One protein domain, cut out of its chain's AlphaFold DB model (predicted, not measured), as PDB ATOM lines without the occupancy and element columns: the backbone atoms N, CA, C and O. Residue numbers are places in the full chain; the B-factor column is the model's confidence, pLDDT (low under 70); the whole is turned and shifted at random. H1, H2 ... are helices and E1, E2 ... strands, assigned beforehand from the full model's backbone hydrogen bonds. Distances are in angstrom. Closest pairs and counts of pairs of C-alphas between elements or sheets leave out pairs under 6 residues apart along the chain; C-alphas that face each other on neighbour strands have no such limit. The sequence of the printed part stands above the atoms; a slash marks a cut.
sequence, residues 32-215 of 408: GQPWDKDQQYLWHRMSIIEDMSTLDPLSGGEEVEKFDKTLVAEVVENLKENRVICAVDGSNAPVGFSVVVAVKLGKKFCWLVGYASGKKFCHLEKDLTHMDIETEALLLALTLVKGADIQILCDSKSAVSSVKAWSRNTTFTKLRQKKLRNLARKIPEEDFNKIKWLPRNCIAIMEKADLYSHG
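AT A GLANCE: This is residues 32 to 215 of the 408 residues of the protein "CTP_transf_like domain-containing protein" of Strongyloides stercoralis (UniProt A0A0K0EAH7). A twisted sheet of five strands makes the middle of three layers, with helices H3 and H4 over one face and H7 over the other. H5 packs on H3 and H4, H1 packs on the last residues of H3, and H2 only grazes the sheet. The printed part has 184 residues, with seven named helices and five named strands in the order H1 H2 E1 E2 E3 H3 E4 H4 H5 H6 E5 H7, class mixed; the sheet runs E3 E2 E1 E4 E5 and is mixed too. The whole is compact, with a radius of gyration of the C-alphas of 15.8 A and spans of 46 by 38 by 29 A.

HOW THE PARTS SIT: H1, residues 37 to 44, touches the hub, H3, residues 130 to 144, about perpendicular at 74 degrees, with residues 140 to 144 of H3 alone; the closest C-alphas are those of Gln 39 and Leu 144, 5.9 A. H2, residues 69 to 79, touches no helix. E1, residues 84 to 89, E2, residues 98 to 105, and E3, residues 108 to 115, form a meander of two hairpins, each strand the antiparallel neighbour of the one before; N 87 and O 100, and N 101 and O 112, are each 2.8 A apart, within hydrogen-bond range. H3 is on the sheet at a height of 7.0 A, along E1 at 12 degrees on the local plane. E4, residues 151 to 154, is parallel to E1, with N 153 and O 86 2.7 A apart; E3, H3 and E4 form a split strand-helix-strand unit with a right-handed crossover, E2 and E1 lying between its strands. H4, residues 157 to 168, touches H3 at a steep tilt of 68 degrees, only just short of about perpendicular; the closest C-alphas are those of Thr 135 and Ala 159, 5.4 A. H5, residues 175 to 184, touches H4 about perpendicular at 89 degrees, the C-alphas of Ser 167 and Ala 184 being closest at 4.8 A. H6, residues 189 to 194, only grazes the sheet. E5, residues 195 to 197, is parallel to E4, with N 196 and O 152 2.8 A apart, and E4, H4 H5 H6, E5 form a strand-helix-strand unit, two parallel neighbour strands with helices between. H7, residues 204 to 213, is over E2 and E1 at a height of 7.2 A, on the opposite face from H3. Every O i to N i+4 pair is within hydrogen-bond range in H1, H2, H3, H5 and H7, but 6 of 8 in H4 and 0 of 2 in H6, where 3 of 3 O i to N i+3 pairs are.

IN THESE COORDINATES: H1 begins at C-alpha 37, (24.483, -29.445, 16.905). E2 and E3 measure 22.6 A and 22.8 A from first to last C-alpha, H3 21.3 A and H4 18.0 A. H7 ends at C-alpha 213, (47.740, -36.079, 22.946).

THE WHOLE: The C-alphas farthest apart, those of Lys 107 and Thr 173, are 48.4 A apart. The printed part has no cut; the links H1 to H2 and E3 to H3 are long. Mean pLDDT of the printed part is 72.8, and 60 residues are under 70, among them 32 to 54 and 112 to 128.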
ATOM      1  N   GLY A  32      31.371 -20.733   5.304       37.67
ATOM      2  CA  GLY A  32      30.107 -20.543   4.575       37.67
ATOM      3  C   GLY A  32      28.788 -21.128   5.115       37.67
ATOM      4  O   GLY A  32      27.767 -20.935   4.457       37.67
ATOM      5  N   GLN A  33      28.759 -21.845   6.242       45.43
ATOM      6  CA  GLN A  33      27.588 -22.595   6.716       45.43
ATOM      7  C   GLN A  33      27.452 -22.529   8.252       45.43
ATOM      8  O   GLN A  33      28.460 -22.584   8.963       45.43
ATOM      9  N   PRO A  34      26.220 -22.444   8.790       47.85
ATOM     10  CA  PRO A  34      25.981 -22.575  10.223       47.85
ATOM     11  C   PRO A  34      26.333 -23.984  10.711       47.85
ATOM     12  O   PRO A  34      25.999 -24.977  10.068       47.85
ATOM     13  N   TRP A  35      26.995 -24.060  11.866       56.34
ATOM     14  CA  TRP A  35      27.405 -25.328  12.467       56.34
ATOM     15  C   TRP A  35      26.196 -26.099  12.988       56.34
ATOM     16  O   TRP A  35      25.335 -25.529  13.667       56.34
ATOM     17  N   ASP A  36      26.155 -27.402  12.711       60.03
ATOM     18  CA  ASP A  36      25.146 -28.291  13.278       60.03
ATOM     19  C   ASP A  36      25.381 -28.546  14.783       60.03
ATOM     20  O   ASP A  36      26.405 -28.173  15.360       60.03
ATOM     21  N   LYS A  37      24.412 -29.185  15.454       57.83
ATOM     22  CA  LYS A  37      24.483 -29.445  16.905       57.83
ATOM     23  C   LYS A  37      25.706 -30.269  17.313       57.83
ATOM     24  O   LYS A  37      26.199 -30.091  18.427       57.83
ATOM     25  N   ASP A  38      26.180 -31.167  16.450       54.38
ATOM     26  CA  ASP A  38      27.354 -31.983  16.749       54.38
ATOM     27  C   ASP A  38      28.620 -31.134  16.615       54.38
ATOM     28  O   ASP A  38      29.453 -31.147  17.518       54.38
ATOM     29  N   GLN A  39      28.733 -30.328  15.556       58.89
ATOM     30  CA  GLN A  39      29.827 -29.370  15.376       58.89
ATOM     31  C   GLN A  39      29.902 -28.371  16.536       58.89
ATOM     32  O   GLN A  39      30.979 -28.164  17.090       58.89
ATOM     33  N   GLN A  40      28.768 -27.805  16.960       54.20
ATOM     34  CA  GLN A  40      28.697 -26.910  18.120       54.20
ATOM     35  C   GLN A  40      29.159 -27.617  19.402       54.20
ATOM     36  O   GLN A  40      30.034 -27.120  20.110       54.20
ATOM     37  N   TYR A  41      28.624 -28.809  19.689       50.27
ATOM     38  CA  TYR A  41      29.023 -29.606  20.853       50.27
ATOM     39  C   TYR A  41      30.532 -29.884  20.877       50.27
ATOM     40  O   TYR A  41      31.175 -29.789  21.923       50.27
ATOM     41  N   LEU A  42      31.104 -30.205  19.720       54.96
ATOM     42  CA  LEU A  42      32.525 -30.482  19.564       54.96
ATOM     43  C   LEU A  42      33.375 -29.208  19.708       54.96
ATOM     44  O   LEU A  42      34.387 -29.240  20.408       54.96
ATOM     45  N   TRP A  43      32.917 -28.072  19.170       55.70
ATOM     46  CA  TRP A  43      33.523 -26.747  19.367       55.70
ATOM     47  C   TRP A  43      33.662 -26.362  20.834       55.70
ATOM     48  O   TRP A  43      34.655 -25.763  21.251       55.70
ATOM     49  N   HIS A  44      32.645 -26.682  21.640       52.01
ATOM     50  CA  HIS A  44      32.646 -26.376  23.068       52.01
ATOM     51  C   HIS A  44      33.783 -27.087  23.806       52.01
ATOM     52  O   HIS A  44      34.223 -26.594  24.841       52.01
ATOM     53  N   ARG A  45      34.296 -28.198  23.261       52.54
ATOM     54  CA  ARG A  45      35.440 -28.936  23.814       52.54
ATOM     55  C   ARG A  45      36.780 -28.455  23.267       52.54
ATOM     56  O   ARG A  45      37.812 -28.858  23.790       52.54
ATOM     57  N   MET A  46      36.779 -27.593  22.248       51.30
ATOM     58  CA  MET A  46      38.002 -26.974  21.760       51.30
ATOM     59  C   MET A  46      38.400 -25.795  22.643       51.30
ATOM     60  O   MET A  46      37.585 -24.911  22.937       51.30
ATOM     61  N   SER A  47      39.671 -25.783  23.033       48.67
ATOM     62  CA  SER A  47      40.307 -24.640  23.679       48.67
ATOM     63  C   SER A  47      41.132 -23.885  22.641       48.67
ATOM     64  O   SER A  47      41.572 -24.439  21.641       48.67
ATOM     65  N   ILE A  48      41.323 -22.590  22.838       51.20
ATOM     66  CA  ILE A  48      42.308 -21.852  22.051       51.20
ATOM     67  C   ILE A  48      43.586 -21.911  22.871       51.20
ATOM     68  O   ILE A  48      43.588 -21.510  24.036       51.20
ATOM     69  N   ILE A  49      44.631 -22.491  22.296       50.18
ATOM     70  CA  ILE A  49      45.910 -22.657  22.967       50.18
ATOM     71  C   ILE A  49      46.957 -21.923  22.150       50.18
ATOM     72  O   ILE A  49      47.093 -22.185  20.963       50.18
ATOM     73  N   GLU A  50      47.669 -21.058  22.862       52.03
ATOM     74  CA  GLU A  50      48.958 -20.465  22.523       52.03
ATOM     75  C   GLU A  50      49.069 -19.670  21.213       52.03
ATOM     76  O   GLU A  50      48.856 -20.154  20.104       52.03
ATOM     77  N   ASP A  51      49.513 -18.418  21.348       51.83
ATOM     78  CA  ASP A  51      50.028 -17.655  20.215       51.83
ATOM     79  C   ASP A  51      51.410 -18.190  19.845       51.83
ATOM     80  O   ASP A  51      52.423 -17.774  20.401       51.83
ATOM     81  N   MET A  52      51.447 -19.141  18.912       58.16
ATOM     82  CA  MET A  52      52.686 -19.621  18.296       58.16
ATOM     83  C   MET A  52      52.928 -18.952  16.940       58.16
ATOM     84  O   MET A  52      53.306 -19.611  15.971       58.16
ATOM     85  N   SER A  53      52.718 -17.634  16.854       56.89
ATOM     86  CA  SER A  53      52.916 -16.870  15.614       56.89
ATOM     87  C   SER A  53      54.331 -16.884  15.042       56.89
ATOM     88  O   SER A  53      54.527 -16.462  13.900       56.89
ATOM     89  N   THR A  54      55.306 -17.400  15.789       64.57
ATOM     90  CA  THR A  54      56.709 -17.509  15.380       64.57
ATOM     91  C   THR A  54      57.110 -18.887  14.852       64.57
ATOM     92  O   THR A  54      58.132 -18.973  14.172       64.57
ATOM     93  N   LEU A  55      56.342 -19.952  15.121       74.28
ATOM     94  CA  LEU A  55      56.648 -21.309  14.653       74.28
ATOM     95  C   LEU A  55      55.889 -21.606  13.356       74.28
ATOM     96  O   LEU A  55      54.657 -21.600  13.334       74.28
ATOM     97  N   ASP A  56      56.625 -21.905  12.285       82.01
ATOM     98  CA  ASP A  56      56.035 -22.394  11.039       82.01
ATOM     99  C   ASP A  56      55.499 -23.828  11.250       82.01
ATOM    100  O   ASP A  56      56.301 -24.733  11.502       82.01
ATOM    101  N   PRO A  57      54.177 -24.082  11.140       81.64
ATOM    102  CA  PRO A  57      53.587 -25.416  11.283       81.64
ATOM    103  C   PRO A  57      54.123 -26.436  10.276       81.64
ATOM    104  O   PRO A  57      53.996 -27.639  10.513       81.64
ATOM    105  N   LEU A  58      54.695 -25.965   9.165       85.96
ATOM    106  CA  LEU A  58      55.271 -26.776   8.098       85.96
ATOM    107  C   LEU A  58      56.789 -26.946   8.214       85.96
ATOM    108  O   LEU A  58      57.387 -27.617   7.370       85.96
ATOM    109  N   SER A  59      57.420 -26.359   9.235       84.71
ATOM    110  CA  SER A  59      58.834 -26.617   9.514       84.71
ATOM    111  C   SER A  59      59.059 -28.102   9.822       84.71
ATOM    112  O   SER A  59      58.176 -28.778  10.354       84.71
ATOM    113  N   GLY A  60      60.223 -28.623   9.420       77.55
ATOM    114  CA  GLY A  60      60.562 -30.034   9.601       77.55
ATOM    115  C   GLY A  60      60.605 -30.423  11.077       77.55
ATOM    116  O   GLY A  60      61.055 -29.639  11.905       77.55
ATOM    117  N   GLY A  61      60.131 -31.628  11.384       70.01
ATOM    118  CA  GLY A  61      60.156 -32.191  12.734       70.01
ATOM    119  C   GLY A  61      61.289 -33.197  12.953       70.01
ATOM    120  O   GLY A  61      62.012 -33.568  12.022       70.01
ATOM    121  N   GLU A  62      61.440 -33.654  14.196       66.42
ATOM    122  CA  GLU A  62      62.570 -34.484  14.643       66.42
ATOM    123  C   GLU A  62      62.710 -35.823  13.897       66.42
ATOM    124  O   GLU A  62      63.808 -36.370  13.786       66.42
ATOM    125  N   GLU A  63      61.614 -36.378  13.373       68.16
ATOM    126  CA  GLU A  63      61.614 -37.734  12.815       68.16
ATOM    127  C   GLU A  63      61.747 -37.804  11.289       68.16
ATOM    128  O   GLU A  63      61.851 -38.907  10.751       68.16
ATOM    129  N   VAL A  64      61.805 -36.675  10.568       67.56
ATOM    130  CA  VAL A  64      61.858 -36.652   9.085       67.56
ATOM    131  C   VAL A  64      62.991 -37.514   8.528       67.56
ATOM    132  O   VAL A  64      62.844 -38.147   7.484       67.56
ATOM    133  N   GLU A  65      64.123 -37.575   9.227       64.29
ATOM    134  CA  GLU A  65      65.295 -38.342   8.797       64.29
ATOM    135  C   GLU A  65      65.084 -39.861   8.793       64.29
ATOM    136  O   GLU A  65      65.821 -40.572   8.111       64.29
ATOM    137  N   LYS A  66      64.065 -40.360   9.505       70.26
ATOM    138  CA  LYS A  66      63.718 -41.786   9.579       70.26
ATOM    139  C   LYS A  66      62.815 -42.245   8.426       70.26
ATOM    140  O   LYS A  66      62.552 -43.442   8.309       70.26
ATOM    141  N   PHE A  67      62.330 -41.326   7.589       72.09
ATOM    142  CA  PHE A  67      61.320 -41.597   6.563       72.09
ATOM    143  C   PHE A  67      61.725 -41.078   5.178       72.09
ATOM    144  O   PHE A  67      62.753 -40.425   5.004       72.09
ATOM    145  N   ASP A  68      60.911 -41.396   4.168       76.17
ATOM    146  CA  ASP A  68      61.104 -40.904   2.805       76.17
ATOM    147  C   ASP A  68      60.958 -39.375   2.762       76.17
ATOM    148  O   ASP A  68      59.851 -38.826   2.770       76.17
ATOM    149  N   LYS A  69      62.105 -38.690   2.708       78.40
ATOM    150  CA  LYS A  69      62.197 -37.226   2.640       78.40
ATOM    151  C   LYS A  69      61.453 -36.656   1.428       78.40
ATOM    152  O   LYS A  69      60.967 -35.531   1.498       78.40
ATOM    153  N   THR A  70      61.333 -37.426   0.347       82.95
ATOM    154  CA  THR A  70      60.658 -37.015  -0.892       82.95
ATOM    155  C   THR A  70      59.157 -36.873  -0.674       82.95
ATOM    156  O   THR A  70      58.574 -35.860  -1.051       82.95
ATOM    157  N   LEU A  71      58.550 -37.843   0.019       82.03
ATOM    158  CA  LEU A  71      57.130 -37.821   0.367       82.03
ATOM    159  C   LEU A  71      56.791 -36.636   1.279       82.03
ATOM    160  O   LEU A  71      55.810 -35.933   1.046       82.03
ATOM    161  N   VAL A  72      57.603 -36.405   2.318       83.40
ATOM    162  CA  VAL A  72      57.387 -35.281   3.245       83.40
ATOM    163  C   VAL A  72      57.502 -33.951   2.497       83.40
ATOM    164  O   VAL A  72      56.643 -33.089   2.668       83.40
ATOM    165  N   ALA A  73      58.504 -33.802   1.626       84.32
ATOM    166  CA  ALA A  73      58.689 -32.596   0.824       84.32
ATOM    167  C   ALA A  73      57.499 -32.322  -0.112       84.32
ATOM    168  O   ALA A  73      57.034 -31.187  -0.176       84.32
ATOM    169  N   GLU A  74      56.972 -33.348  -0.785       84.44
ATOM    170  CA  GLU A  74      55.805 -33.221  -1.669       84.44
ATOM    171  C   GLU A  74      54.554 -32.762  -0.906       84.44
ATOM    172  O   GLU A  74      53.838 -31.858  -1.341       84.44
ATOM    173  N   VAL A  75      54.284 -33.354   0.261       81.87
ATOM    174  CA  VAL A  75      53.122 -32.975   1.075       81.87
ATOM    175  C   VAL A  75      53.287 -31.567   1.642       81.87
ATOM    176  O   VAL A  75      52.347 -30.780   1.571       81.87
ATOM    177  N   VAL A  76      54.471 -31.220   2.159       84.75
ATOM    178  CA  VAL A  76      54.759 -29.869   2.665       84.75
ATOM    179  C   VAL A  76      54.579 -28.823   1.568       84.75
ATOM    180  O   VAL A  76      53.955 -27.796   1.822       84.75
ATOM    181  N   GLU A  77      55.057 -29.088   0.350       85.54
ATOM    182  CA  GLU A  77      54.875 -28.182  -0.787       85.54
ATOM    183  C   GLU A  77      53.390 -27.954  -1.093       85.54
ATOM    184  O   GLU A  77      52.951 -26.810  -1.195       85.54
ATOM    185  N   ASN A  78      52.589 -29.022  -1.116       83.02
ATOM    186  CA  ASN A  78      51.141 -28.930  -1.315       83.02
ATOM    187  C   ASN A  78      50.419 -28.169  -0.186       83.02
ATOM    188  O   ASN A  78      49.396 -27.529  -0.420       83.02
ATOM    189  N   LEU A  79      50.927 -28.232   1.047       84.01
ATOM    190  CA  LEU A  79      50.330 -27.557   2.200       84.01
ATOM    191  C   LEU A  79      50.667 -26.059   2.278       84.01
ATOM    192  O   LEU A  79      49.943 -25.325   2.950       84.01
ATOM    193  N   LYS A  80      51.722 -25.574   1.603       80.54
ATOM    194  CA  LYS A  80      52.140 -24.155   1.652       80.54
ATOM    195  C   LYS A  80      51.065 -23.184   1.162       80.54
ATOM    196  O   LYS A  80      50.982 -22.058   1.673       80.54
ATOM    197  N   GLU A  81      50.259 -23.629   0.201       76.49
ATOM    198  CA  GLU A  81      49.144 -22.876  -0.382       76.49
ATOM    199  C   GLU A  81      47.891 -22.886   0.510       76.49
ATOM    200  O   GLU A  81      47.024 -22.015   0.392       76.49
ATOM    201  N   ASN A  82      47.805 -23.822   1.460       74.40
ATOM    202  CA  ASN A  82      46.644 -23.946   2.327       74.40
ATOM    203  C   ASN A  82      46.619 -22.838   3.376       74.40
ATOM    204  O   ASN A  82      47.579 -22.588   4.109       74.40
ATOM    205  N   ARG A  83      45.458 -22.193   3.497       73.04
ATOM    206  CA  ARG A  83      45.215 -21.199   4.549       73.04
ATOM    207  C   ARG A  83      44.974 -21.834   5.912       73.04
ATOM    208  O   ARG A  83      45.150 -21.157   6.917       73.04
ATOM    209  N   VAL A  84      44.548 -23.093   5.951       73.74
ATOM    210  CA  VAL A  84      44.242 -23.813   7.188       73.74
ATOM    211  C   VAL A  84      44.700 -25.260   7.058       73.74
ATOM    212  O   VAL A  84      44.481 -25.894   6.026       73.74
ATOM    213  N   ILE A  85      45.326 -25.777   8.109       82.63
ATOM    214  CA  ILE A  85      45.812 -27.154   8.202       82.63
ATOM    215  C   ILE A  85      45.388 -27.704   9.557       82.63
ATOM    216  O   ILE A  85      45.466 -27.004  10.562       82.63
ATOM    217  N   CYS A  86      44.938 -28.952   9.591       85.25
ATOM    218  CA  CYS A  86      44.573 -29.650  10.814       85.25
ATOM    219  C   CYS A  86      45.502 -30.852  11.005       85.25
ATOM    220  O   CYS A  86      45.761 -31.567  10.045       85.25
ATOM    221  N   ALA A  87      45.983 -31.099  12.215       87.63
ATOM    222  CA  ALA A  87      46.678 -32.318  12.601       87.63
ATOM    223  C   ALA A  87      45.946 -32.964  13.775       87.63
ATOM    224  O   ALA A  87      45.442 -32.272  14.663       87.63
ATOM    225  N   VAL A  88      45.882 -34.289  13.778       87.95
ATOM    226  CA  VAL A  88      45.259 -35.054  14.856       87.95
ATOM    227  C   VAL A  88      46.217 -36.096  15.384       87.95
ATOM    228  O   VAL A  88      46.984 -36.672  14.615       87.95
ATOM    229  N   ASP A  89      46.108 -36.373  16.676       86.71
ATOM    230  CA  ASP A  89      46.764 -37.522  17.281       86.71
ATOM    231  C   ASP A  89      45.929 -38.094  18.439       86.71
ATOM    232  O   ASP A  89      45.060 -37.423  19.005       86.71
ATOM    233  N   GLY A  90      46.152 -39.361  18.778       80.04
ATOM    234  CA  GLY A  90      45.397 -40.085  19.785       80.04
ATOM    235  C   GLY A  90      46.263 -40.970  20.665       80.04
ATOM    236  O   GLY A  90      46.598 -42.067  20.259       80.04
ATOM    237  N   SER A  91      46.500 -40.575  21.921       75.51
ATOM    238  CA  SER A  91      47.276 -41.387  22.866       75.51
ATOM    239  C   SER A  91      46.416 -42.205  23.836       75.51
ATOM    240  O   SER A  91      45.315 -41.827  24.237       75.51
ATOM    241  N   ASN A  92      46.977 -43.333  24.283       67.22
ATOM    242  CA  ASN A  92      46.463 -44.135  25.397       67.22
ATOM    243  C   ASN A  92      46.893 -43.607  26.781       67.22
ATOM    244  O   ASN A  92      46.535 -44.224  27.797       67.22
ATOM    245  N   ALA A  93      47.675 -42.525  26.809       65.07
ATOM    246  CA  ALA A  93      48.145 -41.816  27.993       65.07
ATOM    247  C   ALA A  93      46.972 -41.276  28.855       65.07
ATOM    248  O   ALA A  93      45.800 -41.452  28.515       65.07
ATOM    249  N   PRO A  94      47.231 -40.647  30.022       55.81
ATOM    250  CA  PRO A  94      46.169 -40.079  30.863       55.81
ATOM    251  C   PRO A  94      45.321 -39.018  30.145       55.81
ATOM    252  O   PRO A  94      44.204 -38.722  30.579       55.81
ATOM    253  N   VAL A  95      45.877 -38.438  29.080       55.71
ATOM    254  CA  VAL A  95      45.251 -37.474  28.184       55.71
ATOM    255  C   VAL A  95      44.837 -38.220  26.910       55.71
ATOM    256  O   VAL A  95      45.597 -39.019  26.377       55.71
ATOM    257  N   GLY A  96      43.578 -38.036  26.507       64.24
ATOM    258  CA  GLY A  96      43.035 -38.570  25.256       64.24
ATOM    259  C   GLY A  96      43.273 -37.597  24.099       64.24
ATOM    260  O   GLY A  96      43.749 -36.492  24.317       64.24
ATOM    261  N   PHE A  97      42.946 -38.018  22.881       70.60
ATOM    262  CA  PHE A  97      43.203 -37.330  21.609       70.60
ATOM    263  C   PHE A  97      43.223 -35.788  21.544       70.60
ATOM    264  O   PHE A  97      42.464 -35.070  22.207       70.60
ATOM    265  N   SER A  98      44.034 -35.297  20.606       72.95
ATOM    266  CA  SER A  98      44.221 -33.893  20.250       72.95
ATOM    267  C   SER A  98      43.829 -33.622  18.789       72.95
ATOM    268  O   SER A  98      43.914 -34.483  17.912       72.95
ATOM    269  N   VAL A  99      43.376 -32.395  18.542       75.74
ATOM    270  CA  VAL A  99      43.145 -31.792  17.231       75.74
ATOM    271  C   VAL A  99      43.777 -30.406  17.255       75.74
ATOM    272  O   VAL A  99      43.321 -29.508  17.961       75.74
ATOM    273  N   VAL A 100      44.838 -30.228  16.481       78.81
ATOM    274  CA  VAL A 100      45.572 -28.972  16.343       78.81
ATOM    275  C   VAL A 100      45.250 -28.382  14.977       78.81
ATOM    276  O   VAL A 100      45.427 -29.039  13.961       78.81
ATOM    277  N   VAL A 101      44.774 -27.145  14.931       76.86
ATOM    278  CA  VAL A 101      44.454 -26.424  13.697       76.86
ATOM    279  C   VAL A 101      45.369 -25.212  13.590       76.86
ATOM    280  O   VAL A 101      45.345 -24.344  14.456       76.86
ATOM    281  N   ALA A 102      46.153 -25.131  12.522       77.48
ATOM    282  CA  ALA A 102      46.944 -23.957  12.183       77.48
ATOM    283  C   ALA A 102      46.250 -23.156  11.072       77.48
ATOM    284  O   ALA A 102      45.797 -23.718  10.077       77.48
ATOM    285  N   VAL A 103      46.188 -21.837  11.231       72.98
ATOM    286  CA  VAL A 103      45.581 -20.869  10.314       72.98
ATOM    287  C   VAL A 103      46.651 -19.875   9.875       72.98
ATOM    288  O   VAL A 103      47.278 -19.223  10.702       72.98
ATOM    289  N   LYS A 104      46.867 -19.735   8.571       72.47
ATOM    290  CA  LYS A 104      47.825 -18.799   7.976       72.47
ATOM    291  C   LYS A 104      47.173 -17.432   7.771       72.47
ATOM    292  O   LYS A 104      46.210 -17.303   7.016       72.47
ATOM    293  N   LEU A 105      47.739 -16.399   8.388       62.97
ATOM    294  CA  LEU A 105      47.325 -15.002   8.261       62.97
ATOM    295  C   LEU A 105      48.488 -14.173   7.713       62.97
ATOM    296  O   LEU A 105      49.400 -13.752   8.430       62.97
ATOM    297  N   GLY A 106      48.485 -13.968   6.396       68.57
ATOM    298  CA  GLY A 106      49.591 -13.317   5.698       68.57
ATOM    299  C   GLY A 106      50.883 -14.132   5.816       68.57
ATOM    300  O   GLY A 106      50.981 -15.223   5.256       68.57
ATOM    301  N   LYS A 107      51.876 -13.588   6.530       66.19
ATOM    302  CA  LYS A 107      53.169 -14.246   6.800       66.19
ATOM    303  C   LYS A 107      53.223 -14.984   8.145       66.19
ATOM    304  O   LYS A 107      54.243 -15.597   8.435       66.19
ATOM    305  N   LYS A 108      52.179 -14.887   8.972       64.83
ATOM    306  CA  LYS A 108      52.124 -15.491  10.309       64.83
ATOM    307  C   LYS A 108      51.199 -16.701  10.311       64.83
ATOM    308  O   LYS A 108      50.252 -16.756   9.528       64.83
ATOM    309  N   PHE A 109      51.453 -17.635  11.215       68.34
ATOM    310  CA  PHE A 109      50.536 -18.728  11.513       68.34
ATOM    311  C   PHE A 109      49.907 -18.534  12.885       68.34
ATOM    312  O   PHE A 109      50.489 -17.942  13.781       68.34
ATOM    313  N   CYS A 110      48.697 -19.031  13.041       63.53
ATOM    314  CA  CYS A 110      47.886 -18.918  14.236       63.53
ATOM    315  C   CYS A 110      47.405 -20.311  14.593       63.53
ATOM    316  O   CYS A 110      46.919 -21.023  13.723       63.53
ATOM    317  N   TRP A 111      47.546 -20.713  15.848       70.03
ATOM    318  CA  TRP A 111      47.279 -22.081  16.262       70.03
ATOM    319  C   TRP A 111      46.025 -22.133  17.131       70.03
ATOM    320  O   TRP A 111      45.759 -21.252  17.942       70.03
ATOM    321  N   LEU A 112      45.224 -23.169  16.934       63.44
ATOM    322  CA  LEU A 112      44.056 -23.500  17.737       63.44
ATOM    323  C   LEU A 112      44.212 -24.950  18.146       63.44
ATOM    324  O   LEU A 112      44.565 -25.788  17.320       63.44
ATOM    325  N   VAL A 113      43.907 -25.280  19.394       62.50
ATOM    326  CA  VAL A 113      44.100 -26.648  19.875       62.50
ATOM    327  C   VAL A 113      42.851 -27.128  20.582       62.50
ATOM    328  O   VAL A 113      42.603 -26.868  21.759       62.50
ATOM    329  N   GLY A 114      42.066 -27.916  19.867       59.37
ATOM    330  CA  GLY A 114      41.021 -28.701  20.487       59.37
ATOM    331  C   GLY A 114      41.571 -30.018  20.988       59.37
ATOM    332  O   GLY A 114      41.805 -30.914  20.196       59.37
ATOM    333  N   TYR A 115      41.717 -30.186  22.294       57.73
ATOM    334  CA  TYR A 115      41.947 -31.509  22.867       57.73
ATOM    335  C   TYR A 115      40.673 -31.987  23.550       57.73
ATOM    336  O   TYR A 115      39.983 -31.227  24.231       57.73
ATOM    337  N   ALA A 116      40.347 -33.266  23.398       50.70
ATOM    338  CA  ALA A 116      39.342 -33.878  24.243       50.70
ATOM    339  C   ALA A 116      40.066 -34.594  25.373       50.70
ATOM    340  O   ALA A 116      40.758 -35.587  25.162       50.70
ATOM    341  N   SER A 117      39.856 -34.138  26.607       49.31
ATOM    342  CA  SER A 117      40.287 -34.897  27.775       49.31
ATOM    343  C   SER A 117      39.486 -36.204  27.859       49.31
ATOM    344  O   SER A 117      38.426 -36.303  28.478       49.31
ATOM    345  N   GLY A 118      40.000 -37.246  27.208       43.77
ATOM    346  CA  GLY A 118      39.610 -38.635  27.410       43.77
ATOM    347  C   GLY A 118      40.117 -39.113  28.763       43.77
ATOM    348  O   GLY A 118      40.962 -39.993  28.842       43.77
ATOM    349  N   LYS A 119      39.656 -38.493  29.848       41.83
ATOM    350  CA  LYS A 119      40.020 -38.903  31.198       41.83
ATOM    351  C   LYS A 119      39.465 -40.312  31.425       41.83
ATOM    352  O   LYS A 119      38.269 -40.461  31.662       41.83
ATOM    353  N   LYS A 120      40.353 -41.318  31.383       38.48
ATOM    354  CA  LYS A 120      40.186 -42.753  31.735       38.48
ATOM    355  C   LYS A 120      39.683 -43.000  33.177       38.48
ATOM    356  O   LYS A 120      40.113 -43.923  33.859       38.48
ATOM    357  N   PHE A 121      38.760 -42.187  33.675       36.13
ATOM    358  CA  PHE A 121      38.171 -42.292  35.010       36.13
ATOM    359  C   PHE A 121      36.771 -42.924  34.980       36.13
ATOM    360  O   PHE A 121      36.195 -43.211  36.027       36.13
ATOM    361  N   CYS A 122      36.226 -43.216  33.793       36.88
ATOM    362  CA  CYS A 122      34.977 -43.951  33.646       36.88
ATOM    363  C   CYS A 122      35.250 -45.459  33.506       36.88
ATOM    364  O   CYS A 122      35.899 -45.902  32.559       36.88
ATOM    365  N   HIS A 123      34.698 -46.279  34.404       37.59
ATOM    366  CA  HIS A 123      34.754 -47.747  34.308       37.59
ATOM    367  C   HIS A 123      34.126 -48.296  33.010       37.59
ATOM    368  O   HIS A 123      34.414 -49.425  32.635       37.59
ATOM    369  N   LEU A 124      33.323 -47.488  32.307       34.34
ATOM    370  CA  LEU A 124      32.726 -47.809  31.005       34.34
ATOM    371  C   LEU A 124      33.669 -47.552  29.811       34.34
ATOM    372  O   LEU A 124      33.277 -47.790  28.671       34.34
ATOM    373  N   GLU A 125      34.879 -47.035  30.047       49.92
ATOM    374  CA  GLU A 125      35.846 -46.632  29.009       49.92
ATOM    375  C   GLU A 125      37.184 -47.381  29.107       49.92
ATOM    376  O   GLU A 125      38.130 -47.058  28.391       49.92
ATOM    377  N   LYS A 126      37.264 -48.409  29.965       50.65
ATOM    378  CA  LYS A 126      38.479 -49.216  30.179       50.65
ATOM    379  C   LYS A 126      38.940 -49.991  28.938       50.65
ATOM    380  O   LYS A 126      40.113 -50.334  28.857       50.65
ATOM    381  N   ASP A 127      38.051 -50.198  27.964       58.66
ATOM    382  CA  ASP A 127      38.287 -51.083  26.817       58.66
ATOM    383  C   ASP A 127      38.483 -50.339  25.484       58.66
ATOM    384  O   ASP A 127      38.222 -50.920  24.423       58.66
ATOM    385  N   LEU A 128      38.843 -49.050  25.512       62.60
ATOM    386  CA  LEU A 128      39.207 -48.303  24.304       62.60
ATOM    387  C   LEU A 128      40.680 -48.532  23.975       62.60
ATOM    388  O   LEU A 128      41.554 -48.417  24.834       62.60
ATOM    389  N   THR A 129      40.933 -48.868  22.718       74.43
ATOM    390  CA  THR A 129      42.274 -49.028  22.163       74.43
ATOM    391  C   THR A 129      42.833 -47.681  21.707       74.43
ATOM    392  O   THR A 129      42.080 -46.734  21.487       74.43
ATOM    393  N   HIS A 130      44.149 -47.620  21.490       76.04
ATOM    394  CA  HIS A 130      44.808 -46.471  20.852       76.04
ATOM    395  C   HIS A 130      44.119 -46.106  19.530       76.04
ATOM    396  O   HIS A 130      43.770 -44.959  19.284       76.04
ATOM    397  N   MET A 131      43.801 -47.136  18.737       78.91
ATOM    398  CA  MET A 131      43.104 -47.005  17.462       78.91
ATOM    399  C   MET A 131      41.715 -46.379  17.599       78.91
ATOM    400  O   MET A 131      41.321 -45.597  16.738       78.91
ATOM    401  N   ASP A 132      40.954 -46.711  18.653       75.75
ATOM    402  CA  ASP A 132      39.643 -46.090  18.890       75.75
ATOM    403  C   ASP A 132      39.798 -44.581  19.154       75.75
ATOM    404  O   ASP A 132      38.971 -43.791  18.699       75.75
ATOM    405  N   ILE A 133      40.865 -44.187  19.859       77.18
ATOM    406  CA  ILE A 133      41.170 -42.799  20.226       77.18
ATOM    407  C   ILE A 133      41.614 -41.996  18.995       77.18
ATOM    408  O   ILE A 133      41.061 -40.928  18.742       77.18
ATOM    409  N   GLU A 134      42.537 -42.523  18.190       82.29
ATOM    410  CA  GLU A 134      42.951 -41.910  16.916       82.29
ATOM    411  C   GLU A 134      41.778 -41.777  15.933       82.29
ATOM    412  O   GLU A 134      41.589 -40.743  15.291       82.29
ATOM    413  N   THR A 135      40.946 -42.821  15.830       83.10
ATOM    414  CA  THR A 135      39.753 -42.821  14.965       83.10
ATOM    415  C   THR A 135      38.765 -41.740  15.400       83.10
ATOM    416  O   THR A 135      38.177 -41.056  14.563       83.10
ATOM    417  N   GLU A 136      38.582 -41.554  16.708       79.52
ATOM    418  CA  GLU A 136      37.752 -40.483  17.256       79.52
ATOM    419  C   GLU A 136      38.329 -39.090  16.972       79.52
ATOM    420  O   GLU A 136      37.570 -38.202  16.583       79.52
ATOM    421  N   ALA A 137      39.649 -38.915  17.087       82.41
ATOM    422  CA  ALA A 137      40.345 -37.671  16.753       82.41
ATOM    423  C   ALA A 137      40.120 -37.266  15.288       82.41
ATOM    424  O   ALA A 137      39.738 -36.134  14.989       82.41
ATOM    425  N   LEU A 138      40.276 -38.223  14.369       87.75
ATOM    426  CA  LEU A 138      40.026 -38.020  12.943       87.75
ATOM    427  C   LEU A 138      38.566 -37.662  12.650       87.75
ATOM    428  O   LEU A 138      38.299 -36.744  11.876       87.75
ATOM    429  N   LEU A 139      37.611 -38.370  13.260       82.69
ATOM    430  CA  LEU A 139      36.187 -38.076  13.085       82.69
ATOM    431  C   LEU A 139      35.817 -36.695  13.631       82.69
ATOM    432  O   LEU A 139      34.998 -35.998  13.027       82.69
ATOM    433  N   LEU A 140      36.430 -36.286  14.744       77.62
ATOM    434  CA  LEU A 140      36.299 -34.937  15.283       77.62
ATOM    435  C   LEU A 140      36.800 -33.901  14.273       77.62
ATOM    436  O   LEU A 140      36.050 -32.990  13.927       77.62
ATOM    437  N   ALA A 141      38.024 -34.057  13.766       82.19
ATOM    438  CA  ALA A 141      38.594 -33.142  12.781       82.19
ATOM    439  C   ALA A 141      37.736 -33.051  11.513       82.19
ATOM    440  O   ALA A 141      37.409 -31.947  11.087       82.19
ATOM    441  N   LEU A 142      37.289 -34.186  10.964       84.57
ATOM    442  CA  LEU A 142      36.379 -34.228   9.814       84.57
ATOM    443  C   LEU A 142      35.064 -33.491  10.080       84.57
ATOM    444  O   LEU A 142      34.560 -32.788   9.212       84.57
ATOM    445  N   THR A 143      34.512 -33.632  11.286       78.90
ATOM    446  CA  THR A 143      33.277 -32.938  11.668       78.90
ATOM    447  C   THR A 143      33.499 -31.427  11.751       78.90
ATOM    448  O   THR A 143      32.669 -30.659  11.269       78.90
ATOM    449  N   LEU A 144      34.632 -30.991  12.311       71.22
ATOM    450  CA  LEU A 144      34.990 -29.575  12.435       71.22
ATOM    451  C   LEU A 144      35.199 -28.902  11.074       71.22
ATOM    452  O   LEU A 144      34.786 -27.762  10.893       71.22
ATOM    453  N   VAL A 145      35.800 -29.606  10.112       74.16
ATOM    454  CA  VAL A 145      36.111 -29.060   8.778       74.16
ATOM    455  C   VAL A 145      35.076 -29.419   7.711       74.16
ATOM    456  O   VAL A 145      35.318 -29.249   6.514       74.16
ATOM    457  N   LYS A 146      33.917 -29.943   8.116       74.52
ATOM    458  CA  LYS A 146      32.850 -30.343   7.196       74.52
ATOM    459  C   LYS A 146      32.438 -29.162   6.313       74.52
ATOM    460  O   LYS A 146      32.105 -28.091   6.813       74.52
ATOM    461  N   GLY A 147      32.462 -29.367   4.995       71.69
ATOM    462  CA  GLY A 147      32.188 -28.318   4.003       71.69
ATOM    463  C   GLY A 147      33.363 -27.375   3.702       71.69
ATOM    464  O   GLY A 147      33.218 -26.485   2.868       71.69
ATOM    465  N   ALA A 148      34.525 -27.577   4.329       72.11
ATOM    466  CA  ALA A 148      35.739 -26.795   4.110       72.11
ATOM    467  C   ALA A 148      36.796 -27.573   3.337       72.11
ATOM    468  O   ALA A 148      36.975 -28.768   3.571       72.11
ATOM    469  N   ASP A 149      37.567 -26.891   2.497       76.32
ATOM    470  CA  ASP A 149      38.772 -27.466   1.903       76.32
ATOM    471  C   ASP A 149      39.966 -27.328   2.865       76.32
ATOM    472  O   ASP A 149      40.811 -26.447   2.730       76.32
ATOM    473  N   ILE A 150      39.969 -28.153   3.916       80.37
ATOM    474  CA  ILE A 150      41.037 -28.209   4.922       80.37
ATOM    475  C   ILE A 150      41.637 -29.609   4.912       80.37
ATOM    476  O   ILE A 150      40.928 -30.598   5.104       80.37
ATOM    477  N   GLN A 151      42.955 -29.683   4.729       87.54
ATOM    478  CA  GLN A 151      43.696 -30.938   4.826       87.54
ATOM    479  C   GLN A 151      43.860 -31.341   6.298       87.54
ATOM    480  O   GLN A 151      44.210 -30.516   7.145       87.54
ATOM    481  N   ILE A 152      43.609 -32.619   6.587       89.98
ATOM    482  CA  ILE A 152      43.769 -33.227   7.912       89.98
ATOM    483  C   ILE A 152      44.969 -34.165   7.859       89.98
ATOM    484  O   ILE A 152      45.012 -35.077   7.040       89.98
ATOM    485  N   LEU A 153      45.926 -33.969   8.749       91.51
ATOM    486  CA  LEU A 153      47.144 -34.756   8.856       91.51
ATOM    487  C   LEU A 153      47.015 -35.748  10.007       91.51
ATOM    488  O   LEU A 153      46.499 -35.414  11.074       91.51
ATOM    489  N   CYS A 154      47.469 -36.973   9.776       90.18
ATOM    490  CA  CYS A 154      47.451 -38.057  10.750       90.18
ATOM    491  C   CYS A 154      48.670 -38.950  10.534       90.18
ATOM    492  O   CYS A 154      49.054 -39.216   9.394       90.18
ATOM    493  N   ASP A 155      49.258 -39.446  11.613       87.46
ATOM    494  CA  ASP A 155      50.432 -40.317  11.573       87.46
ATOM    495  C   ASP A 155      50.102 -41.821  11.511       87.46
ATOM    496  O   ASP A 155      50.982 -42.659  11.294       87.46
ATOM    497  N   SER A 156      48.817 -42.176  11.580       86.25
ATOM    498  CA  SER A 156      48.338 -43.559  11.606       86.25
ATOM    499  C   SER A 156      47.626 -43.958  10.308       86.25
ATOM    500  O   SER A 156      46.445 -43.670  10.092       86.25
ATOM    501  N   LYS A 157      48.318 -44.712   9.434       84.58
ATOM    502  CA  LYS A 157      47.702 -45.314   8.223       84.58
ATOM    503  C   LYS A 157      46.477 -46.156   8.580       84.58
ATOM    504  O   LYS A 157      45.459 -46.111   7.889       84.58
ATOM    505  N   SER A 158      46.572 -46.903   9.679       84.23
ATOM    506  CA  SER A 158      45.494 -47.749  10.182       84.23
ATOM    507  C   SER A 158      44.281 -46.934  10.621       84.23
ATOM    508  O   SER A 158      43.153 -47.392  10.420       84.23
ATOM    509  N   ALA A 159      44.467 -45.730  11.173       83.92
ATOM    510  CA  ALA A 159      43.359 -44.869  11.577       83.92
ATOM    511  C   ALA A 159      42.597 -44.351  10.355       83.92
ATOM    512  O   ALA A 159      41.368 -44.414  10.330       83.92
ATOM    513  N   VAL A 160      43.306 -43.969   9.285       82.98
ATOM    514  CA  VAL A 160      42.689 -43.578   8.004       82.98
ATOM    515  C   VAL A 160      41.803 -44.700   7.450       82.98
ATOM    516  O   VAL A 160      40.655 -44.465   7.062       82.98
ATOM    517  N   SER A 161      42.305 -45.939   7.444       84.40
ATOM    518  CA  SER A 161      41.520 -47.105   7.021       84.40
ATOM    519  C   SER A 161      40.339 -47.382   7.957       84.40
ATOM    520  O   SER A 161      39.239 -47.687   7.488       84.40
ATOM    521  N   SER A 162      40.543 -47.245   9.269       84.06
ATOM    522  CA  SER A 162      39.526 -47.508  10.294       84.06
ATOM    523  C   SER A 162      38.356 -46.537  10.189       84.06
ATOM    524  O   SER A 162      37.210 -46.973  10.122       84.06
ATOM    525  N   VAL A 163      38.626 -45.238  10.069       84.88
ATOM    526  CA  VAL A 163      37.604 -44.192   9.920       84.88
ATOM    527  C   VAL A 163      36.704 -44.453   8.705       84.88
ATOM    528  O   VAL A 163      35.477 -44.430   8.830       84.88
ATOM    529  N   LYS A 164      37.296 -44.798   7.551       84.19
ATOM    530  CA  LYS A 164      36.550 -45.168   6.333       84.19
ATOM    531  C   LYS A 164      35.724 -46.445   6.517       84.19
ATOM    532  O   LYS A 164      34.607 -46.539   6.014       84.19
ATOM    533  N   ALA A 165      36.244 -47.436   7.238       84.59
ATOM    534  CA  ALA A 165      35.510 -48.669   7.518       84.59
ATOM    535  C   ALA A 165      34.336 -48.439   8.487       84.59
ATOM    536  O   ALA A 165      33.283 -49.063   8.348       84.59
ATOM    537  N   TRP A 166      34.488 -47.537   9.458       81.10
ATOM    538  CA  TRP A 166      33.490 -47.286  10.499       81.10
ATOM    539  C   TRP A 166      32.204 -46.655   9.969       81.10
ATOM    540  O   TRP A 166      31.142 -46.959  10.505       81.10
ATOM    541  N   SER A 167      32.252 -45.852   8.902       76.89
ATOM    542  CA  SER A 167      31.033 -45.328   8.263       76.89
ATOM    543  C   SER A 167      30.152 -46.455   7.692       76.89
ATOM    544  O   SER A 167      28.920 -46.380   7.750       76.89
ATOM    545  N   ARG A 168      30.778 -47.550   7.235       80.13
ATOM    546  CA  ARG A 168      30.128 -48.718   6.615       80.13
ATOM    547  C   ARG A 168      29.792 -49.831   7.613       80.13
ATOM    548  O   ARG A 168      28.873 -50.614   7.381       80.13
ATOM    549  N   ASN A 169      30.503 -49.907   8.737       75.50
ATOM    550  CA  ASN A 169      30.378 -51.011   9.684       75.50
ATOM    551  C   ASN A 169      29.056 -50.967  10.484       75.50
ATOM    552  O   ASN A 169      28.673 -49.944  11.054       75.50
ATOM    553  N   THR A 170      28.348 -52.096  10.564       64.37
ATOM    554  CA  THR A 170      27.084 -52.257  11.302       64.37
ATOM    555  C   THR A 170      27.227 -53.030  12.617       64.37
ATOM    556  O   THR A 170      26.308 -52.973  13.434       64.37
ATOM    557  N   THR A 171      28.362 -53.683  12.875       75.54
ATOM    558  CA  THR A 171      28.493 -54.732  13.904       75.54
ATOM    559  C   THR A 171      28.976 -54.251  15.275       75.54
ATOM    560  O   THR A 171      29.067 -55.054  16.201       75.54
ATOM    561  N   PHE A 172      29.249 -52.953  15.462       72.56
ATOM    562  CA  PHE A 172      29.726 -52.442  16.754       72.56
ATOM    563  C   PHE A 172      28.741 -52.706  17.898       72.56
ATOM    564  O   PHE A 172      27.599 -52.234  17.891       72.56
ATOM    565  N   THR A 173      29.216 -53.399  18.932       63.55
ATOM    566  CA  THR A 173      28.458 -53.705  20.152       63.55
ATOM    567  C   THR A 173      28.648 -52.632  21.228       63.55
ATOM    568  O   THR A 173      27.676 -52.267  21.896       63.55
ATOM    569  N   LYS A 174      29.856 -52.055  21.338       70.30
ATOM    570  CA  LYS A 174      30.218 -51.033  22.337       70.30
ATOM    571  C   LYS A 174      29.527 -49.687  22.070       70.30
ATOM    572  O   LYS A 174      29.474 -49.204  20.940       70.30
ATOM    573  N   LEU A 175      29.039 -49.032  23.129       66.80
ATOM    574  CA  LEU A 175      28.263 -47.785  23.032       66.80
ATOM    575  C   LEU A 175      29.048 -46.627  22.390       66.80
ATOM    576  O   LEU A 175      28.490 -45.903  21.567       66.80
ATOM    577  N   ARG A 176      30.332 -46.449  22.735       66.20
ATOM    578  CA  ARG A 176      31.170 -45.379  22.160       66.20
ATOM    579  C   ARG A 176      31.443 -45.613  20.675       66.20
ATOM    580  O   ARG A 176      31.216 -44.710  19.883       66.20
ATOM    581  N   GLN A 177      31.762 -46.846  20.280       73.61
ATOM    582  CA  GLN A 177      31.910 -47.218  18.867       73.61
ATOM    583  C   GLN A 177      30.608 -47.000  18.075       73.61
ATOM    584  O   GLN A 177      30.646 -46.491  16.962       73.61
ATOM    585  N   LYS A 178      29.431 -47.273  18.665       74.82
ATOM    586  CA  LYS A 178      28.134 -46.921  18.049       74.82
ATOM    587  C   LYS A 178      27.967 -45.409  17.843       74.82
ATOM    588  O   LYS A 178      27.454 -45.006  16.801       74.82
ATOM    589  N   LYS A 179      28.385 -44.576  18.807       71.45
ATOM    590  CA  LYS A 179      28.352 -43.106  18.677       71.45
ATOM    591  C   LYS A 179      29.299 -42.615  17.585       71.45
ATOM    592  O   LYS A 179      28.878 -41.844  16.732       71.45
ATOM    593  N   LEU A 180      30.532 -43.110  17.578       73.20
ATOM    594  CA  LEU A 180      31.543 -42.744  16.590       73.20
ATOM    595  C   LEU A 180      31.153 -43.204  15.182       73.20
ATOM    596  O   LEU A 180      31.249 -42.429  14.241       73.20
ATOM    597  N   ARG A 181      30.575 -44.402  15.037       80.60
ATOM    598  CA  ARG A 181      29.933 -44.846  13.790       80.60
ATOM    599  C   ARG A 181      28.853 -43.871  13.322       80.60
ATOM    600  O   ARG A 181      28.774 -43.560  12.139       80.60
ATOM    601  N   ASN A 182      27.983 -43.414  14.225       79.02
ATOM    602  CA  ASN A 182      26.924 -42.472  13.859       79.02
ATOM    603  C   ASN A 182      27.494 -41.118  13.412       79.02
ATOM    604  O   ASN A 182      26.920 -40.514  12.514       79.02
ATOM    605  N   LEU A 183      28.612 -40.672  13.997       76.29
ATOM    606  CA  LEU A 183      29.343 -39.487  13.547       76.29
ATOM    607  C   LEU A 183      29.956 -39.716  12.159       76.29
ATOM    608  O   LEU A 183      29.709 -38.936  11.247       76.29
ATOM    609  N   ALA A 184      30.645 -40.845  11.962       83.67
ATOM    610  CA  ALA A 184      31.247 -41.234  10.687       83.67
ATOM    611  C   ALA A 184      30.234 -41.281   9.533       83.67
ATOM    612  O   ALA A 184      30.548 -40.888   8.418       83.67
ATOM    613  N   ARG A 185      28.996 -41.716   9.799       84.37
ATOM    614  CA  ARG A 185      27.905 -41.743   8.808       84.37
ATOM    615  C   ARG A 185      27.395 -40.364   8.384       84.37
ATOM    616  O   ARG A 185      26.686 -40.282   7.388       84.37
ATOM    617  N   LYS A 186      27.696 -39.306   9.141       82.66
ATOM    618  CA  LYS A 186      27.318 -37.919   8.816       82.66
ATOM    619  C   LYS A 186      28.382 -37.184   7.998       82.66
ATOM    620  O   LYS A 186      28.139 -36.037   7.612       82.66
ATOM    621  N   ILE A 187      29.540 -37.813   7.785       83.21
ATOM    622  CA  ILE A 187      30.646 -37.277   6.995       83.21
ATOM    623  C   ILE A 187      30.479 -37.732   5.534       83.21
ATOM    624  O   ILE A 187      30.330 -38.936   5.306       83.21
ATOM    625  N   PRO A 188      30.481 -36.804   4.559       85.44
ATOM    626  CA  PRO A 188      30.485 -37.143   3.135       85.44
ATOM    627  C   PRO A 188      31.684 -38.024   2.749       85.44
ATOM    628  O   PRO A 188      32.762 -37.913   3.330       85.44
ATOM    629  N   GLU A 189      31.521 -38.917   1.771       85.68
ATOM    630  CA  GLU A 189      32.564 -39.900   1.436       85.68
ATOM    631  C   GLU A 189      33.829 -39.238   0.859       85.68
ATOM    632  O   GLU A 189      34.955 -39.669   1.119       85.68
ATOM    633  N   GLU A 190      33.645 -38.140   0.135       87.11
ATOM    634  CA  GLU A 190      34.694 -37.292  -0.413       87.11
ATOM    635  C   GLU A 190      35.563 -36.629   0.666       87.11
ATOM    636  O   GLU A 190      36.768 -36.460   0.460       87.11
ATOM    637  N   ASP A 191      35.004 -36.332   1.844       87.30
ATOM    638  CA  ASP A 191      35.726 -35.662   2.930       87.30
ATOM    639  C   ASP A 191      36.818 -36.561   3.520       87.30
ATOM    640  O   ASP A 191      37.855 -36.070   3.964       87.30
ATOM    641  N   PHE A 192      36.673 -37.890   3.436       88.04
ATOM    642  CA  PHE A 192      37.732 -38.807   3.864       88.04
ATOM    643  C   PHE A 192      39.001 -38.721   2.995       88.04
ATOM    644  O   PHE A 192      40.038 -39.250   3.396       88.04
ATOM    645  N   ASN A 193      38.953 -38.082   1.819       87.96
ATOM    646  CA  ASN A 193      40.129 -37.855   0.968       87.96
ATOM    647  C   ASN A 193      40.975 -36.651   1.415       87.96
ATOM    648  O   ASN A 193      42.117 -36.511   0.966       87.96
ATOM    649  N   LYS A 194      40.438 -35.823   2.324       87.44
ATOM    650  CA  LYS A 194      41.154 -34.722   2.989       87.44
ATOM    651  C   LYS A 194      42.158 -35.223   4.023       87.44
ATOM    652  O   LYS A 194      43.044 -34.473   4.422       87.44
ATOM    653  N   ILE A 195      42.024 -36.477   4.465       90.09
ATOM    654  CA  ILE A 195      42.960 -37.085   5.406       90.09
ATOM    655  C   ILE A 195      44.214 -37.522   4.648       90.09
ATOM    656  O   ILE A 195      44.160 -38.400   3.782       90.09
ATOM    657  N   LYS A 196      45.351 -36.929   4.999       88.84
ATOM    658  CA  LYS A 196      46.676 -37.282   4.497       88.84
ATOM    659  C   LYS A 196      47.461 -37.960   5.602       88.84
ATOM    660  O   LYS A 196      47.575 -37.452   6.714       88.84
ATOM    661  N   TRP A 197      47.999 -39.127   5.269       89.42
ATOM    662  CA  TRP A 197      48.958 -39.780   6.134       89.42
ATOM    663  C   TRP A 197      50.332 -39.140   5.957       89.42
ATOM    664  O   TRP A 197      50.776 -38.936   4.826       89.42
ATOM    665  N   LEU A 198      51.002 -38.891   7.072       86.89
ATOM    666  CA  LEU A 198      52.388 -38.456   7.129       86.89
ATOM    667  C   LEU A 198      53.132 -39.270   8.187       86.89
ATOM    668  O   LEU A 198      52.500 -39.826   9.081       86.89
ATOM    669  N   PRO A 199      54.463 -39.380   8.118       85.93
ATOM    670  CA  PRO A 199      55.205 -39.977   9.210       85.93
ATOM    671  C   PRO A 199      55.024 -39.205  10.520       85.93
ATOM    672  O   PRO A 199      54.820 -37.990  10.513       85.93
ATOM    673  N   ARG A 200      55.120 -39.916  11.645       84.72
ATOM    674  CA  ARG A 200      55.030 -39.318  12.979       84.72
ATOM    675  C   ARG A 200      56.016 -38.160  13.110       84.72
ATOM    676  O   ARG A 200      57.141 -38.262  12.633       84.72
ATOM    677  N   ASN A 201      55.558 -37.057  13.706       86.01
ATOM    678  CA  ASN A 201      56.354 -35.869  14.037       86.01
ATOM    679  C   ASN A 201      57.266 -35.379  12.896       86.01
ATOM    680  O   ASN A 201      58.365 -34.883  13.136       86.01
ATOM    681  N   CYS A 202      56.841 -35.528  11.635       86.89
ATOM    682  CA  CYS A 202      57.641 -35.104  10.486       86.89
ATOM    683  C   CYS A 202      57.563 -33.591  10.229       86.89
ATOM    684  O   CYS A 202      58.378 -33.037   9.498       86.89
ATOM    685  N   ILE A 203      56.574 -32.912  10.800       88.47
ATOM    686  CA  ILE A 203      56.423 -31.459  10.740       88.47
ATOM    687  C   ILE A 203      55.907 -30.940  12.080       88.47
ATOM    688  O   ILE A 203      55.216 -31.669  12.800       88.47
ATOM    689  N   ALA A 204      56.190 -29.672  12.378       87.51
ATOM    690  CA  ALA A 204      55.880 -29.053  13.663       87.51
ATOM    691  C   ALA A 204      54.415 -29.236  14.092       87.51
ATOM    692  O   ALA A 204      54.151 -29.554  15.245       87.51
ATOM    693  N   ILE A 205      53.435 -29.100  13.185       86.53
ATOM    694  CA  ILE A 205      52.017 -29.255  13.567       86.53
ATOM    695  C   ILE A 205      51.660 -30.663  14.059       86.53
ATOM    696  O   ILE A 205      50.826 -30.805  14.954       86.53
ATOM    697  N   MET A 206      52.306 -31.695  13.516       88.99
ATOM    698  CA  MET A 206      52.094 -33.076  13.950       88.99
ATOM    699  C   MET A 206      52.782 -33.353  15.282       88.99
ATOM    700  O   MET A 206      52.182 -33.981  16.144       88.99
ATOM    701  N   GLU A 207      53.985 -32.816  15.475       86.97
ATOM    702  CA  GLU A 207      54.690 -32.877  16.756       86.97
ATOM    703  C   GLU A 207      53.869 -32.225  17.875       86.97
ATOM    704  O   GLU A 207      53.683 -32.813  18.938       86.97
ATOM    705  N   LYS A 208      53.264 -31.062  17.602       83.34
ATOM    706  CA  LYS A 208      52.319 -30.431  18.529       83.34
ATOM    707  C   LYS A 208      51.133 -31.340  18.825       83.34
ATOM    708  O   LYS A 208      50.784 -31.514  19.990       83.34
ATOM    709  N   ALA A 209      50.504 -31.930  17.805       84.71
ATOM    710  CA  ALA A 209      49.392 -32.854  18.026       84.71
ATOM    711  C   ALA A 209      49.804 -34.021  18.944       84.71
ATOM    712  O   ALA A 209      49.102 -34.273  19.929       84.71
ATOM    713  N   ASP A 210      50.962 -34.639  18.700       85.27
ATOM    714  CA  ASP A 210      51.517 -35.739  19.501       85.27
ATOM    715  C   ASP A 210      51.779 -35.322  20.954       85.27
ATOM    716  O   ASP A 210      51.347 -35.974  21.910       85.27
ATOM    717  N   LEU A 211      52.409 -34.165  21.150       80.39
ATOM    718  CA  LEU A 211      52.716 -33.656  22.481       80.39
ATOM    719  C   LEU A 211      51.448 -33.285  23.265       80.39
ATOM    720  O   LEU A 211      51.380 -33.541  24.473       80.39
ATOM    721  N   TYR A 212      50.418 -32.737  22.610       76.37
ATOM    722  CA  TYR A 212      49.115 -32.488  23.238       76.37
ATOM    723  C   TYR A 212      48.373 -33.782  23.579       76.37
ATOM    724  O   TYR A 212      47.770 -33.861  24.653       76.37
ATOM    725  N   SER A 213      48.420 -34.798  22.713       77.24
ATOM    726  CA  SER A 213      47.740 -36.079  22.946       77.24
ATOM    727  C   SER A 213      48.361 -36.838  24.130       77.24
ATOM    728  O   SER A 213      47.642 -37.450  24.916       77.24
ATOM    729  N   HIS A 214      49.681 -36.738  24.318       75.55
ATOM    730  CA  HIS A 214      50.407 -37.346  25.436       75.55
ATOM    731  C   HIS A 214      50.378 -36.491  26.712       75.55
ATOM    732  O   HIS A 214      50.839 -36.929  27.769       75.55
ATOM    733  N   GLY A 215      49.824 -35.277  26.638       65.46
ATOM    734  CA  GLY A 215      49.782 -34.317  27.739       65.46
ATOM    735  C   GLY A 215      51.126 -33.650  28.055       65.46
ATOM    736  O   GLY A 215      51.233 -32.993  29.088       65.46
TER     737      GLY A 215